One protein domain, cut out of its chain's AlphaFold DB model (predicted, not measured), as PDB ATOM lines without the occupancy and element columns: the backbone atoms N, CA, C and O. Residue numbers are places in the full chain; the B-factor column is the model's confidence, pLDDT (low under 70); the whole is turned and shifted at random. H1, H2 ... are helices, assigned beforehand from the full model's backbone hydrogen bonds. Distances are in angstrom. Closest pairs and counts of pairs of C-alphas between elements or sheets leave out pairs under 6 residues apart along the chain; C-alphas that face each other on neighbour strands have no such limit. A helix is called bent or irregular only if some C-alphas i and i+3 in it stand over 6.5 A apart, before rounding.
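AT A GLANCE: This is residues 161 to 214 of the 214 residues of the protein "Altered inheritance of mitochondria protein 11" of Hortaea werneckii (UniProt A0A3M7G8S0). Two helices make an open V with unequal arms: H1 runs to the corner, a short link turns the chain there, and the longer H2 runs back and out past H1. The arms have no contact with each other, and H2 makes most of the length. The printed part has 54 residues, with two named helices in the order H1, H2 and no named strand; the class is all helix. It is extended, with a radius of gyration of the C-alphas of 16.7 A, and flat, spanning 53 by 27 by 11 A.

IN THESE COORDINATES: H1 is residues 161 to 179, 26.5 A from first to last C-alpha, beginning with C-alpha 161 at (39.362, -36.038, 9.434). Residues 180 to 185 form the link. H2 is residues 186 to 212, 39.2 A from first to last C-alpha; C-alpha 186 is at (39.214, -15.009, -3.422) and C-alpha 212 at (38.115, -49.337, -22.414).

HOW THE PARTS SIT: H1 and H2 are apart, with no C-alpha of the one within 8 A of the other. The N-to-C direction of H1 has a y component of 0.95, that of H2 one of -0.89. Residues 161 to 173 of H1 stand free, and so do residues 187 to 214, of which 187 to 212 belong to H2. In H1 and H2 every O i to N i+4 pair is within hydrogen-bond range, and neither helix is bent.

THE WHOLE: The two C-alphas farthest apart are those of Gly 181 and Lys 214, at 53.5 A. The printed part has no cut and ends at residue 214, the chain's last. The link from H1 to H2 is short. Mean pLDDT of the printed part is 74.5; residues 161 to 164, 178 to 179, 181 to 187 and 211 to 214 are under 70.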
ATOM      1  N   PRO A 161      38.319 -36.884   8.854       63.31
ATOM      2  CA  PRO A 161      39.362 -36.038   9.434       63.31
ATOM      3  C   PRO A 161      40.369 -35.524   8.399       63.31
ATOM      4  O   PRO A 161      41.168 -34.648   8.719       63.31
ATOM      5  N   GLU A 162      40.381 -36.087   7.190       66.31
ATOM      6  CA  GLU A 162      41.202 -35.608   6.076       66.31
ATOM      7  C   GLU A 162      40.604 -34.347   5.436       66.31
ATOM      8  O   GLU A 162      41.321 -33.366   5.251       66.31
ATOM      9  N   GLU A 163      39.291 -34.317   5.203       64.44
ATOM     10  CA  GLU A 163      38.598 -33.175   4.581       64.44
ATOM     11  C   GLU A 163      38.560 -31.954   5.511       64.44
ATOM     12  O   GLU A 163      38.753 -30.818   5.068       64.44
ATOM     13  N   ASP A 164      38.393 -32.184   6.817       65.94
ATOM     14  CA  ASP A 164      38.420 -31.115   7.819       65.94
ATOM     15  C   ASP A 164      39.818 -30.485   7.934       65.94
ATOM     16  O   ASP A 164      39.940 -29.264   8.043       65.94
ATOM     17  N   LYS A 165      40.888 -31.287   7.833       77.00
ATOM     18  CA  LYS A 165      42.274 -30.787   7.844       77.00
ATOM     19  C   LYS A 165      42.612 -29.983   6.598       77.00
ATOM     20  O   LYS A 165      43.248 -28.941   6.709       77.00
ATOM     21  N   GLU A 166      42.173 -30.439   5.429       76.06
ATOM     22  CA  GLU A 166      42.372 -29.703   4.178       76.06
ATOM     23  C   GLU A 166      41.659 -28.343   4.209       76.06
ATOM     24  O   GLU A 166      42.228 -27.333   3.786       76.06
ATOM     25  N   MET A 167      40.449 -28.285   4.777       72.81
ATOM     26  CA  MET A 167      39.743 -27.021   4.996       72.81
ATOM     27  C   MET A 167      40.432 -26.140   6.038       72.81
ATOM     28  O   MET A 167      40.582 -24.940   5.806       72.81
ATOM     29  N   GLU A 168      40.879 -26.698   7.165       81.44
ATOM     30  CA  GLU A 168      41.621 -25.948   8.181       81.44
ATOM     31  C   GLU A 168      42.908 -25.338   7.626       81.44
ATOM     32  O   GLU A 168      43.200 -24.175   7.902       81.44
ATOM     33  N   ASP A 169      43.679 -26.096   6.849       85.31
ATOM     34  CA  ASP A 169      44.947 -25.628   6.293       85.31
ATOM     35  C   ASP A 169      44.729 -24.590   5.187       85.31
ATOM     36  O   ASP A 169      45.463 -23.603   5.116       85.31
ATOM     37  N   TRP A 170      43.656 -24.720   4.404       82.88
ATOM     38  CA  TRP A 170      43.239 -23.681   3.464       82.88
ATOM     39  C   TRP A 170      42.779 -22.394   4.171       82.88
ATOM     40  O   TRP A 170      43.142 -21.292   3.753       82.88
ATOM     41  N   VAL A 171      42.024 -22.506   5.270       83.81
ATOM     42  CA  VAL A 171      41.600 -21.350   6.079       83.81
ATOM     43  C   VAL A 171      42.795 -20.692   6.769       83.81
ATOM     44  O   VAL A 171      42.860 -19.463   6.815       83.81
ATOM     45  N   LYS A 172      43.760 -21.475   7.265       86.00
ATOM     46  CA  LYS A 172      45.020 -20.955   7.818       86.00
ATOM     47  C   LYS A 172      45.804 -20.188   6.756       86.00
ATOM     48  O   LYS A 172      46.149 -19.043   7.018       86.00
ATOM     49  N   ASP A 173      45.997 -20.750   5.559       83.06
ATOM     50  CA  ASP A 173      46.683 -20.060   4.451       83.06
ATOM     51  C   ASP A 173      46.000 -18.726   4.115       83.06
ATOM     52  O   ASP A 173      46.654 -17.696   3.973       83.06
ATOM     53  N   LEU A 174      44.664 -18.703   4.073       81.19
ATOM     54  CA  LEU A 174      43.900 -17.479   3.828       81.19
ATOM     55  C   LEU A 174      44.034 -16.431   4.938       81.19
ATOM     56  O   LEU A 174      44.126 -15.239   4.639       81.19
ATOM     57  N   LEU A 175      44.002 -16.849   6.204       79.38
ATOM     58  CA  LEU A 175      44.104 -15.939   7.345       79.38
ATOM     59  C   LEU A 175      45.516 -15.373   7.480       79.38
ATOM     60  O   LEU A 175      45.662 -14.163   7.626       79.38
ATOM     61  N   THR A 176      46.541 -16.215   7.346       81.12
ATOM     62  CA  THR A 176      47.941 -15.783   7.367       81.12
ATOM     63  C   THR A 176      48.220 -14.797   6.234       81.12
ATOM     64  O   THR A 176      48.758 -13.720   6.474       81.12
ATOM     65  N   LYS A 177      47.737 -15.083   5.022       72.75
ATOM     66  CA  LYS A 177      47.937 -14.219   3.852       72.75
ATOM     67  C   LYS A 177      47.183 -12.884   3.932       72.75
ATOM     68  O   LYS A 177      47.629 -11.873   3.393       72.75
ATOM     69  N   ARG A 178      46.048 -12.857   4.639       69.25
ATOM     70  CA  ARG A 178      45.298 -11.629   4.938       69.25
ATOM     71  C   ARG A 178      45.976 -10.793   6.032       69.25
ATOM     72  O   ARG A 178      46.002  -9.569   5.907       69.25
ATOM     73  N   ASP A 179      46.499 -11.425   7.082       69.88
ATOM     74  CA  ASP A 179      47.231 -10.742   8.162       69.88
ATOM     75  C   ASP A 179      48.565 -10.154   7.670       69.88
ATOM     76  O   ASP A 179      48.999  -9.112   8.157       69.88
ATOM     77  N   GLU A 180      49.160 -10.746   6.632       73.44
ATOM     78  CA  GLU A 180      50.329 -10.219   5.912       73.44
ATOM     79  C   GLU A 180      50.009  -9.012   4.998       73.44
ATOM     80  O   GLU A 180      50.907  -8.439   4.379       73.44
ATOM     81  N   GLY A 181      48.747  -8.567   4.945       53.38
ATOM     82  CA  GLY A 181      48.332  -7.348   4.242       53.38
ATOM     83  C   GLY A 181      48.120  -7.511   2.734       53.38
ATOM     84  O   GLY A 181      47.933  -6.512   2.035       53.38
ATOM     85  N   GLU A 182      48.115  -8.742   2.216       61.19
ATOM     86  CA  GLU A 182      47.816  -9.020   0.813       61.19
ATOM     87  C   GLU A 182      46.295  -8.953   0.572       61.19
ATOM     88  O   GLU A 182      45.494  -9.577   1.271       61.19
ATOM     89  N   ASN A 183      45.858  -8.178  -0.428       59.12
ATOM     90  CA  ASN A 183      44.457  -8.162  -0.853       59.12
ATOM     91  C   ASN A 183      44.170  -9.462  -1.621       59.12
ATOM     92  O   ASN A 183      44.424  -9.558  -2.819       59.12
ATOM     93  N   VAL A 184      43.717 -10.491  -0.903       61.84
ATOM     94  CA  VAL A 184      43.454 -11.809  -1.486       61.84
ATOM     95  C   VAL A 184      42.191 -11.745  -2.349       61.84
ATOM     96  O   VAL A 184      41.075 -11.681  -1.830       61.84
ATOM     97  N   ASP A 185      42.352 -11.810  -3.674       69.69
ATOM     98  CA  ASP A 185      41.229 -11.972  -4.601       69.69
ATOM     99  C   ASP A 185      40.731 -13.426  -4.592       69.69
ATOM    100  O   ASP A 185      41.135 -14.289  -5.376       69.69
ATOM    101  N   ILE A 186      39.833 -13.698  -3.648       66.56
ATOM    102  CA  ILE A 186      39.214 -15.009  -3.422       66.56
ATOM    103  C   ILE A 186      38.472 -15.493  -4.681       66.56
ATOM    104  O   ILE A 186      38.406 -16.696  -4.937       66.56
ATOM    105  N   ARG A 187      37.944 -14.580  -5.509       67.38
ATOM    106  CA  ARG A 187      37.193 -14.948  -6.718       67.38
ATOM    107  C   ARG A 187      38.095 -15.491  -7.822       67.38
ATOM    108  O   ARG A 187      37.714 -16.468  -8.460       67.38
ATOM    109  N   GLY A 188      39.279 -14.905  -8.010       74.25
ATOM    110  CA  GLY A 188      40.263 -15.387  -8.982       74.25
ATOM    111  C   GLY A 188      40.748 -16.802  -8.659       74.25
ATOM    112  O   GLY A 188      40.679 -17.688  -9.508       74.25
ATOM    113  N   ARG A 189      41.125 -17.047  -7.397       71.31
ATOM    114  CA  ARG A 189      41.591 -18.366  -6.925       71.31
ATOM    115  C   ARG A 189      40.518 -19.456  -7.013       71.31
ATOM    116  O   ARG A 189      40.828 -20.591  -7.366       71.31
ATOM    117  N   ILE A 190      39.257 -19.127  -6.716       74.56
ATOM    118  CA  ILE A 190      38.135 -20.070  -6.877       74.56
ATOM    119  C   ILE A 190      37.931 -20.415  -8.358       74.56
ATOM    120  O   ILE A 190      37.721 -21.582  -8.685       74.56
ATOM    121  N   GLY A 191      38.032 -19.426  -9.251       77.44
ATOM    122  CA  GLY A 191      37.961 -19.653 -10.696       77.44
ATOM    123  C   GLY A 191      39.070 -20.579 -11.201       77.44
ATOM    124  O   GLY A 191      38.797 -21.505 -11.961       77.44
ATOM    125  N   GLU A 192      40.297 -20.385 -10.717       81.88
ATOM    126  CA  GLU A 192      41.458 -21.208 -11.074       81.88
ATOM    127  C   GLU A 192      41.309 -22.662 -10.594       81.88
ATOM    128  O   GLU A 192      41.494 -23.595 -11.375       81.88
ATOM    129  N   LYS A 193      40.869 -22.874  -9.344       80.00
ATOM    130  CA  LYS A 193      40.611 -24.218  -8.791       80.00
ATOM    131  C   LYS A 193      39.486 -24.961  -9.517       80.00
ATOM    132  O   LYS A 193      39.583 -26.168  -9.727       80.00
ATOM    133  N   LEU A 194      38.435 -24.255  -9.933       78.00
ATOM    134  CA  LEU A 194      37.356 -24.826 -10.749       78.00
ATOM    135  C   LEU A 194      37.854 -25.282 -12.124       78.00
ATOM    136  O   LEU A 194      37.434 -26.327 -12.620       78.00
ATOM    137  N   GLN A 195      38.761 -24.516 -12.727       81.56
ATOM    138  CA  GLN A 195      39.352 -24.862 -14.013       81.56
ATOM    139  C   GLN A 195      40.301 -26.064 -13.892       81.56
ATOM    140  O   GLN A 195      40.239 -26.977 -14.714       81.56
ATOM    141  N   GLU A 196      41.091 -26.120 -12.816       83.81
ATOM    142  CA  GLU A 196      41.956 -27.260 -12.489       83.81
ATOM    143  C   GLU A 196      41.150 -28.562 -12.324       83.81
ATOM    144  O   GLU A 196      41.511 -29.599 -12.885       83.81
ATOM    145  N   LEU A 197      40.016 -28.511 -11.617       83.44
ATOM    146  CA  LEU A 197      39.128 -29.665 -11.445       83.44
ATOM    147  C   LEU A 197      38.482 -30.109 -12.765       83.44
ATOM    148  O   LEU A 197      38.438 -31.306 -13.047       83.44
ATOM    149  N   ALA A 198      38.053 -29.168 -13.611       82.75
ATOM    150  CA  ALA A 198      37.486 -29.486 -14.922       82.75
ATOM    151  C   ALA A 198      38.505 -30.173 -15.852       82.75
ATOM    152  O   ALA A 198      38.151 -31.068 -16.626       82.75
ATOM    153  N   ASP A 199      39.779 -29.792 -15.774       85.69
ATOM    154  CA  ASP A 199      40.844 -30.411 -16.566       85.69
ATOM    155  C   ASP A 199      41.262 -31.782 -16.005       85.69
ATOM    156  O   ASP A 199      41.561 -32.703 -16.771       85.69
ATOM    157  N   MET A 200      41.205 -31.963 -14.682       79.75
ATOM    158  CA  MET A 200      41.375 -33.266 -14.026       79.75
ATOM    159  C   MET A 200      40.263 -34.252 -14.408       79.75
ATOM    160  O   MET A 200      40.543 -35.422 -14.682       79.75
ATOM    161  N   GLU A 201      39.013 -33.793 -14.487       82.31
ATOM    162  CA  GLU A 201      37.885 -34.613 -14.940       82.31
ATOM    163  C   GLU A 201      38.019 -35.021 -16.409       82.31
ATOM    164  O   GLU A 201      37.793 -36.186 -16.743       82.31
ATOM    165  N   LYS A 202      38.463 -34.112 -17.288       83.31
ATOM    166  CA  LYS A 202      38.742 -34.445 -18.695       83.31
ATOM    167  C   LYS A 202      39.851 -35.482 -18.830       83.31
ATOM    168  O   LYS A 202      39.682 -36.439 -19.579       83.31
ATOM    169  N   LYS A 203      40.946 -35.338 -18.077       80.88
ATOM    170  CA  LYS A 203      42.037 -36.325 -18.070       80.88
ATOM    171  C   LYS A 203      41.569 -37.687 -17.566       80.88
ATOM    172  O   LYS A 203      41.846 -38.691 -18.215       80.88
ATOM    173  N   LYS A 204      40.792 -37.734 -16.477       82.56
ATOM    174  CA  LYS A 204      40.183 -38.985 -15.992       82.56
ATOM    175  C   LYS A 204      39.239 -39.606 -17.025       82.56
ATOM    176  O   LYS A 204      39.246 -40.821 -17.197       82.56
ATOM    177  N   ALA A 205      38.459 -38.795 -17.741       78.25
ATOM    178  CA  ALA A 205      37.572 -39.271 -18.801       78.25
ATOM    179  C   ALA A 205      38.340 -39.806 -20.027       78.25
ATOM    180  O   ALA A 205      37.916 -40.787 -20.638       78.25
ATOM    181  N   GLU A 206      39.472 -39.200 -20.389       78.88
ATOM    182  CA  GLU A 206      40.351 -39.698 -21.456       78.88
ATOM    183  C   GLU A 206      41.085 -40.983 -21.057       78.88
ATOM    184  O   GLU A 206      41.195 -41.907 -21.865       78.88
ATOM    185  N   GLU A 207      41.538 -41.090 -19.808       77.88
ATOM    186  CA  GLU A 207      42.154 -42.309 -19.281       77.88
ATOM    187  C   GLU A 207      41.159 -43.468 -19.183       77.88
ATOM    188  O   GLU A 207      41.506 -44.596 -19.540       77.88
ATOM    189  N   ALA A 208      39.911 -43.195 -18.790       76.19
ATOM    190  CA  ALA A 208      38.838 -44.184 -18.805       76.19
ATOM    191  C   ALA A 208      38.586 -44.716 -20.228       76.19
ATOM    192  O   ALA A 208      38.599 -45.925 -20.444       76.19
ATOM    193  N   LYS A 209      38.489 -43.826 -21.227       75.62
ATOM    194  CA  LYS A 209      38.329 -44.219 -22.641       75.62
ATOM    195  C   LYS A 209      39.530 -44.993 -23.189       75.62
ATOM    196  O   LYS A 209      39.357 -45.893 -24.006       75.62
ATOM    197  N   ARG A 210      40.753 -44.663 -22.754       72.62
ATOM    198  CA  ARG A 210      41.976 -45.380 -23.160       72.62
ATOM    199  C   ARG A 210      42.042 -46.791 -22.573       72.62
ATOM    200  O   ARG A 210      42.595 -47.677 -23.216       72.62
ATOM    201  N   ASN A 211      41.501 -46.986 -21.374       69.50
ATOM    202  CA  ASN A 211      41.439 -48.294 -20.724       69.50
ATOM    203  C   ASN A 211      40.298 -49.170 -21.265       69.50
ATOM    204  O   ASN A 211      40.455 -50.381 -21.283       69.50
ATOM    205  N   GLU A 212      39.196 -48.589 -21.746       67.56
ATOM    206  CA  GLU A 212      38.115 -49.337 -22.414       67.56
ATOM    207  C   GLU A 212      38.465 -49.775 -23.849       67.56
ATOM    208  O   GLU A 212      37.859 -50.702 -24.381       67.56
ATOM    209  N   ALA A 213      39.439 -49.122 -24.488       61.50
ATOM    210  CA  ALA A 213      39.889 -49.431 -25.849       61.50
ATOM    211  C   ALA A 213      41.035 -50.463 -25.921       61.50
ATOM    212  O   ALA A 213      41.567 -50.705 -27.008       61.50
ATOM    213  N   LYS A 214      41.451 -51.029 -24.783       47.09
ATOM    214  CA  LYS A 214      42.563 -51.978 -24.650       47.09
ATOM    215  C   LYS A 214      42.059 -53.342 -24.201       47.09
ATOM    216  O   LYS A 214      42.629 -54.339 -24.691       47.09
TER     217      LYS A 214